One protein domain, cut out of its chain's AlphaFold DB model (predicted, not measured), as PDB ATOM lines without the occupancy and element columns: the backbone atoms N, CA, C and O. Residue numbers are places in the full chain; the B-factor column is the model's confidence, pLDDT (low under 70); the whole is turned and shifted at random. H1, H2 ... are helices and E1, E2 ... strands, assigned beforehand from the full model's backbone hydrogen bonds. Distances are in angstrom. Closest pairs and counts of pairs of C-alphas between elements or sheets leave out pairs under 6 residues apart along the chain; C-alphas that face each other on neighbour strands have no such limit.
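Overview. This is residues 3 to 61 of the 170 residues of the protein "Hypothetical protein" of Symbiodinium pilosum (UniProt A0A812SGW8). A domain with little regular structure: a long two-stranded hairpin, E1 and E2, has helix H1 at one end and its loop, residues 30 to 40, at the other, while residues 10 to 11 of a long unnamed stretch pair with E1. The 59 printed residues hold E1, E2, H1 in that order, a mixed class with 23 residues in named elements. It is elongated, 36 by 21 by 19 A, and only just loose, close to compact, with a radius of gyration of the C-alphas of 12.7 A.

Along the chain. Find C-alpha 24 at (67.516, 119.506, 54.328); E1 runs to residue 29, 16.2 A. E2 is residues 41 to 46, 16.6 A. H1, residues 49 to 59, 15.1 A, ends at C-alpha 59 (64.594, 130.023, 51.470).

Arrangement. E1 and E2 are antiparallel at 153 degrees; look for N 28 and O 42, 2.8 A apart. Residues 10 to 11 pair antiparallel with 25 to 26 of E1. The closest C-alphas of E1 and H1 are Cys 24 and Val 52, 6.1 A. In H1 every O i to N i+4 pair is within hydrogen-bond range.

Size, cuts and confidence. The farthest C-alphas, Ala 19 and His 35, are 37.3 A apart. The printed part has no cut. E1 to E2 is a long link. Residues 30 to 41 have pLDDT under 70.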
ATOM      1  N   LEU A   3      51.854 121.527  50.613       85.75
ATOM      2  CA  LEU A   3      51.466 122.810  50.000       85.75
ATOM      3  C   LEU A   3      51.106 123.904  51.013       85.75
ATOM      4  O   LEU A   3      51.041 125.069  50.646       85.75
ATOM      5  N   ARG A   4      50.840 123.538  52.271       86.75
ATOM      6  CA  ARG A   4      50.571 124.489  53.359       86.75
ATOM      7  C   ARG A   4      51.800 124.726  54.233       86.75
ATOM      8  O   ARG A   4      51.670 125.349  55.282       86.75
ATOM      9  N   ALA A   5      52.948 124.169  53.848       90.44
ATOM     10  CA  ALA A   5      54.153 124.283  54.640       90.44
ATOM     11  C   ALA A   5      54.680 125.722  54.632       90.44
ATOM     12  O   ALA A   5      54.554 126.444  53.639       90.44
ATOM     13  N   ARG A   6      55.283 126.114  55.750       94.44
ATOM     14  CA  ARG A   6      55.978 127.390  55.933       94.44
ATOM     15  C   ARG A   6      57.485 127.176  56.028       94.44
ATOM     16  O   ARG A   6      57.937 126.053  56.257       94.44
ATOM     17  N   ARG A   7      58.254 128.255  55.904       95.25
ATOM     18  CA  ARG A   7      59.712 128.260  56.073       95.25
ATOM     19  C   ARG A   7      60.155 127.645  57.404       95.25
ATOM     20  O   ARG A   7      61.106 126.875  57.412       95.25
ATOM     21  N   SER A   8      59.422 127.894  58.489       93.81
ATOM     22  CA  SER A   8      59.656 127.316  59.826       93.81
ATOM     23  C   SER A   8      59.578 125.787  59.888       93.81
ATOM     24  O   SER A   8      60.007 125.175  60.864       93.81
ATOM     25  N   GLN A   9      59.012 125.151  58.861       93.31
ATOM     26  CA  GLN A   9      58.917 123.698  58.748       93.31
ATOM     27  C   GLN A   9      60.050 123.098  57.911       93.31
ATOM     28  O   GLN A   9      60.094 121.880  57.749       93.31
ATOM     29  N   VAL A  10      60.943 123.924  57.374       94.31
ATOM     30  CA  VAL A  10      62.129 123.511  56.627       94.31
ATOM     31  C   VAL A  10      63.339 123.807  57.496       94.31
ATOM     32  O   VAL A  10      63.506 124.937  57.933       94.31
ATOM     33  N   LEU A  11      64.154 122.793  57.754       94.25
ATOM     34  CA  LEU A  11      65.441 122.924  58.422       94.25
ATOM     35  C   LEU A  11      66.529 122.825  57.355       94.25
ATOM     36  O   LEU A  11      66.777 121.734  56.825       94.25
ATOM     37  N   LEU A  12      67.110 123.970  57.014       94.88
ATOM     38  CA  LEU A  12      68.215 124.084  56.070       94.88
ATOM     39  C   LEU A  12      69.555 123.792  56.769       94.88
ATOM     40  O   LEU A  12      69.652 123.969  57.986       94.88
ATOM     41  N   PRO A  13      70.600 123.382  56.030       93.88
ATOM     42  CA  PRO A  13      71.967 123.355  56.551       93.88
ATOM     43  C   PRO A  13      72.394 124.649  57.264       93.88
ATOM     44  O   PRO A  13      72.995 124.576  58.331       93.88
ATOM     45  N   SER A  14      72.019 125.822  56.748       92.25
ATOM     46  CA  SER A  14      72.312 127.129  57.354       92.25
ATOM     47  C   SER A  14      71.628 127.361  58.703       92.25
ATOM     48  O   SER A  14      72.045 128.232  59.462       92.25
ATOM     49  N   ASP A  15      70.553 126.621  58.993       92.56
ATOM     50  CA  ASP A  15      69.784 126.752  60.232       92.56
ATOM     51  C   ASP A  15      70.404 125.941  61.383       92.56
ATOM     52  O   ASP A  15      69.989 126.084  62.535       92.56
ATOM     53  N   VAL A  16      71.368 125.061  61.088       88.12
ATOM     54  CA  VAL A  16      71.989 124.170  62.072       88.12
ATOM     55  C   VAL A  16      73.475 124.465  62.242       88.12
ATOM     56  O   VAL A  16      74.194 124.775  61.300       88.12
ATOM     57  N   LEU A  17      73.978 124.272  63.458       82.75
ATOM     58  CA  LEU A  17      75.408 124.369  63.770       82.75
ATOM     59  C   LEU A  17      76.144 123.063  63.419       82.75
ATOM     60  O   LEU A  17      76.874 122.512  64.239       82.75
ATOM     61  N   HIS A  18      75.907 122.526  62.221       83.25
ATOM     62  CA  HIS A  18      76.503 121.273  61.757       83.25
ATOM     63  C   HIS A  18      77.033 121.433  60.328       83.25
ATOM     64  O   HIS A  18      76.329 121.149  59.359       83.25
ATOM     65  N   ALA A  19      78.290 121.868  60.208       75.12
ATOM     66  CA  ALA A  19      78.919 122.247  58.938       75.12
ATOM     67  C   ALA A  19      78.894 121.146  57.859       75.12
ATOM     68  O   ALA A  19      78.766 121.445  56.677       75.12
ATOM     69  N   GLU A  20      78.938 119.873  58.262       84.38
ATOM     70  CA  GLU A  20      78.945 118.727  57.340       84.38
ATOM     71  C   GLU A  20      77.540 118.293  56.884       84.38
ATOM     72  O   GLU A  20      77.383 117.298  56.170       84.38
ATOM     73  N   LEU A  21      76.473 118.975  57.323       85.31
ATOM     74  CA  LEU A  21      75.120 118.571  56.959       85.31
ATOM     75  C   LEU A  21      74.830 118.943  55.500       85.31
ATOM     76  O   LEU A  21      74.644 120.104  55.158       85.31
ATOM     77  N   THR A  22      74.697 117.934  54.643       89.56
ATOM     78  CA  THR A  22      74.365 118.107  53.218       89.56
ATOM     79  C   THR A  22      72.884 117.872  52.901       89.56
ATOM     80  O   THR A  22      72.487 117.862  51.736       89.56
ATOM     81  N   ALA A  23      72.054 117.678  53.930       93.44
ATOM     82  CA  ALA A  23      70.635 117.377  53.802       93.44
ATOM     83  C   ALA A  23      69.753 118.482  54.395       93.44
ATOM     84  O   ALA A  23      70.077 119.090  55.409       93.44
ATOM     85  N   CYS A  24      68.583 118.668  53.795       93.62
ATOM     86  CA  CYS A  24      67.516 119.506  54.328       93.62
ATOM     87  C   CYS A  24      66.424 118.615  54.930       93.62
ATOM     88  O   CYS A  24      66.051 117.604  54.330       93.62
ATOM     89  N   TYR A  25      65.843 119.000  56.066       92.38
ATOM     90  CA  TYR A  25      64.723 118.270  56.671       92.38
ATOM     91  C   TYR A  25      63.434 119.071  56.564       92.38
ATOM     92  O   TYR A  25      63.411 120.269  56.809       92.38
ATOM     93  N   VAL A  26      62.336 118.405  56.216       91.44
ATOM     94  CA  VAL A  26      61.027 119.047  56.088       91.44
ATOM     95  C   VAL A  26      60.041 118.387  57.035       91.44
ATOM     96  O   VAL A  26      59.758 117.186  56.949       91.44
ATOM     97  N   ARG A  27      59.477 119.191  57.934       89.31
ATOM     98  CA  ARG A  27      58.407 118.807  58.846       89.31
ATOM     99  C   ARG A  27      57.059 118.890  58.150       89.31
ATOM    100  O   ARG A  27      56.594 119.945  57.739       89.31
ATOM    101  N   VAL A  28      56.374 117.757  58.087       80.88
ATOM    102  CA  VAL A  28      54.991 117.674  57.632       80.88
ATOM    103  C   VAL A  28      54.084 117.645  58.851       80.88
ATOM    104  O   VAL A  28      53.962 116.627  59.536       80.88
ATOM    105  N   GLU A  29      53.429 118.772  59.097       73.56
ATOM    106  CA  GLU A  29      52.355 118.877  60.082       73.56
ATOM    107  C   GLU A  29      51.031 118.397  59.491       73.56
ATOM    108  O   GLU A  29      50.792 118.470  58.273       73.56
ATOM    109  N   ASN A  30      50.169 117.890  60.370       64.31
ATOM    110  CA  ASN A  30      48.858 117.360  60.013       64.31
ATOM    111  C   ASN A  30      48.905 116.301  58.901       64.31
ATOM    112  O   ASN A  30      48.270 116.473  57.852       64.31
ATOM    113  N   PRO A  31      49.693 115.210  59.065       59.19
ATOM    114  CA  PRO A  31      49.645 114.103  58.123       59.19
ATOM    115  C   PRO A  31      48.243 113.478  58.132       59.19
ATOM    116  O   PRO A  31      47.643 113.289  59.185       59.19
ATOM    117  N   LYS A  32      47.727 113.095  56.957       55.44
ATOM    118  CA  LYS A  32      46.414 112.425  56.827       55.44
ATOM    119  C   LYS A  32      46.289 111.167  57.711       55.44
ATOM    120  O   LYS A  32      45.184 110.736  58.013       55.44
ATOM    121  N   SER A  33      47.415 110.599  58.147       51.97
ATOM    122  CA  SER A  33      47.512 109.458  59.058       51.97
ATOM    123  C   SER A  33      47.494 109.808  60.553       51.97
ATOM    124  O   SER A  33      47.691 108.897  61.350       51.97
ATOM    125  N   GLN A  34      47.267 111.064  60.970       47.31
ATOM    126  CA  GLN A  34      47.235 111.454  62.396       47.31
ATOM    127  C   GLN A  34      46.315 110.563  63.246       47.31
ATOM    128  O   GLN A  34      46.662 110.218  64.369       47.31
ATOM    129  N   HIS A  35      45.205 110.101  62.673       51.81
ATOM    130  CA  HIS A  35      44.251 109.196  63.321       51.81
ATOM    131  C   HIS A  35      44.732 107.733  63.439       51.81
ATOM    132  O   HIS A  35      44.043 106.910  64.026       51.81
ATOM    133  N   ARG A  36      45.900 107.376  62.881       55.09
ATOM    134  CA  ARG A  36      46.477 106.013  62.876       55.09
ATOM    135  C   ARG A  36      47.739 105.888  63.749       55.09
ATOM    136  O   ARG A  36      48.625 105.086  63.452       55.09
ATOM    137  N   GLY A  37      47.881 106.727  64.779       51.19
ATOM    138  CA  GLY A  37      48.994 106.643  65.740       51.19
ATOM    139  C   GLY A  37      50.376 106.967  65.152       51.19
ATOM    140  O   GLY A  37      51.411 106.562  65.686       51.19
ATOM    141  N   THR A  38      50.443 107.643  64.001       50.16
ATOM    142  CA  THR A  38      51.668 108.325  63.560       50.16
ATOM    143  C   THR A  38      51.736 109.631  64.327       50.16
ATOM    144  O   THR A  38      50.787 110.402  64.212       50.16
ATOM    145  N   GLY A  39      52.787 109.854  65.122       55.59
ATOM    146  CA  GLY A  39      52.935 111.046  65.962       55.59
ATOM    147  C   GLY A  39      52.582 112.358  65.247       55.59
ATOM    148  O   GLY A  39      52.569 112.438  64.017       55.59
ATOM    149  N   LYS A  40      52.281 113.399  66.032       54.44
ATOM    150  CA  LYS A  40      51.714 114.670  65.542       54.44
ATOM    151  C   LYS A  40      52.520 115.320  64.400       54.44
ATOM    152  O   LYS A  40      51.925 116.035  63.592       54.44
ATOM    153  N   ALA A  41      53.818 115.020  64.289       64.38
ATOM    154  CA  ALA A  41      54.703 115.455  63.215       64.38
ATOM    155  C   ALA A  41      55.403 114.269  62.528       64.38
ATOM    156  O   ALA A  41      55.840 113.320  63.176       64.38
ATOM    157  N   GLN A  42      55.537 114.351  61.204       75.38
ATOM    158  CA  GLN A  42      56.428 113.495  60.419       75.38
ATOM    159  C   GLN A  42      57.516 114.345  59.770       75.38
ATOM    160  O   GLN A  42      57.285 115.515  59.459       75.38
ATOM    161  N   HIS A  43      58.670 113.745  59.497       85.94
ATOM    162  CA  HIS A  43      59.764 114.400  58.788       85.94
ATOM    163  C   HIS A  43      60.163 113.581  57.566       85.94
ATOM    164  O   HIS A  43      60.038 112.357  57.560       85.94
ATOM    165  N   PHE A  44      60.635 114.259  56.529       87.62
ATOM    166  CA  PHE A  44      61.411 113.632  55.468       87.62
ATOM    167  C   PHE A  44      62.665 114.463  55.219       87.62
ATOM    168  O   PHE A  44      62.689 115.657  55.510       87.62
ATOM    169  N   ALA A  45      63.702 113.812  54.707       91.06
ATOM    170  CA  ALA A  45      64.959 114.462  54.380       91.06
ATOM    171  C   ALA A  45      65.125 114.525  52.865       91.06
ATOM    172  O   ALA A  45      64.896 113.532  52.169       91.06
ATOM    173  N   VAL A  46      65.544 115.685  52.380       92.19
ATOM    174  CA  VAL A  46      65.995 115.905  51.014       92.19
ATOM    175  C   VAL A  46      67.515 115.804  51.023       92.19
ATOM    176  O   VAL A  46      68.171 116.513  51.782       92.19
ATOM    177  N   ARG A  47      68.056 114.875  50.230       91.50
ATOM    178  CA  ARG A  47      69.488 114.522  50.223       91.50
ATOM    179  C   ARG A  47      70.192 114.819  48.902       91.50
ATOM    180  O   ARG A  47      71.397 114.636  48.809       91.50
ATOM    181  N   ASP A  48      69.449 115.253  47.887       91.56
ATOM    182  CA  ASP A  48      70.049 115.704  46.636       91.56
ATOM    183  C   ASP A  48      70.771 117.032  46.885       91.56
ATOM    184  O   ASP A  48      70.132 118.050  47.154       91.56
ATOM    185  N   VAL A  49      72.104 117.012  46.837       92.19
ATOM    186  CA  VAL A  49      72.948 118.163  47.199       92.19
ATOM    187  C   VAL A  49      72.635 119.383  46.330       92.19
ATOM    188  O   VAL A  49      72.597 120.507  46.832       92.19
ATOM    189  N   THR A  50      72.371 119.176  45.038       93.00
ATOM    190  CA  THR A  50      72.032 120.256  44.102       93.00
ATOM    191  C   THR A  50      70.718 120.927  44.495       93.00
ATOM    192  O   THR A  50      70.639 122.153  44.564       93.00
ATOM    193  N   PHE A  51      69.698 120.138  44.825       94.50
ATOM    194  CA  PHE A  51      68.405 120.640  45.265       94.50
ATOM    195  C   PHE A  51      68.465 121.276  46.655       94.50
ATOM    196  O   PHE A  51      67.817 122.291  46.881       94.50
ATOM    197  N   VAL A  52      69.267 120.738  47.579       94.81
ATOM    198  CA  VAL A  52      69.485 121.353  48.899       94.81
ATOM    199  C   VAL A  52      70.117 122.737  48.751       94.81
ATOM    200  O   VAL A  52      69.635 123.684  49.364       94.81
ATOM    201  N   ARG A  53      71.116 122.901  47.873       93.06
ATOM    202  CA  ARG A  53      71.694 124.221  47.561       93.06
ATOM    203  C   ARG A  53      70.679 125.184  46.945       93.06
ATOM    204  O   ARG A  53      70.710 126.375  47.242       93.06
ATOM    205  N   PHE A  54      69.780 124.685  46.102       95.06
ATOM    206  CA  PHE A  54      68.673 125.486  45.586       95.06
ATOM    207  C   PHE A  54      67.721 125.929  46.707       95.06
ATOM    208  O   PHE A  54      67.375 127.107  46.771       95.06
ATOM    209  N   LEU A  55      67.334 125.022  47.613       94.62
ATOM    210  CA  LEU A  55      66.487 125.359  48.761       94.62
ATOM    211  C   LEU A  55      67.149 126.400  49.668       94.62
ATOM    212  O   LEU A  55      66.475 127.332  50.086       94.62
ATOM    213  N   GLU A  56      68.454 126.278  49.915       93.44
ATOM    214  CA  GLU A  56      69.248 127.286  50.624       93.44
ATOM    215  C   GLU A  56      69.103 128.666  49.983       93.44
ATOM    216  O   GLU A  56      68.655 129.624  50.610       93.44
ATOM    217  N   GLN A  57      69.388 128.771  48.686       93.81
ATOM    218  CA  GLN A  57      69.289 130.047  47.980       93.81
ATOM    219  C   GLN A  57      67.869 130.617  47.991       93.81
ATOM    220  O   GLN A  57      67.708 131.819  48.184       93.81
ATOM    221  N   ALA A  58      66.863 129.760  47.816       94.44
ATOM    222  CA  ALA A  58      65.465 130.159  47.734       94.44
ATOM    223  C   ALA A  58      64.852 130.553  49.082       94.44
ATOM    224  O   ALA A  58      63.941 131.371  49.093       94.44
ATOM    225  N   LEU A  59      65.307 129.965  50.192       95.06
ATOM    226  CA  LEU A  59      64.594 130.023  51.470       95.06
ATOM    227  C   LEU A  59      65.416 130.604  52.626       95.06
ATOM    228  O   LEU A  59      64.824 130.986  53.635       95.06
ATOM    229  N   GLN A  60      66.750 130.681  52.546       93.94
ATOM    230  CA  GLN A  60      67.585 131.073  53.698       93.94
ATOM    231  C   GLN A  60      67.224 132.457  54.270       93.94
ATOM    232  O   GLN A  60      67.316 132.665  55.475       93.94
ATOM    233  N   LYS A  61      66.787 133.397  53.419       94.06
ATOM    234  CA  LYS A  61      66.454 134.781  53.809       94.06
ATOM    235  C   LYS A  61      64.984 134.968  54.192       94.06
ATOM    236  O   LYS A  61      64.602 136.052  54.633       94.06
TER     237      LYS A  61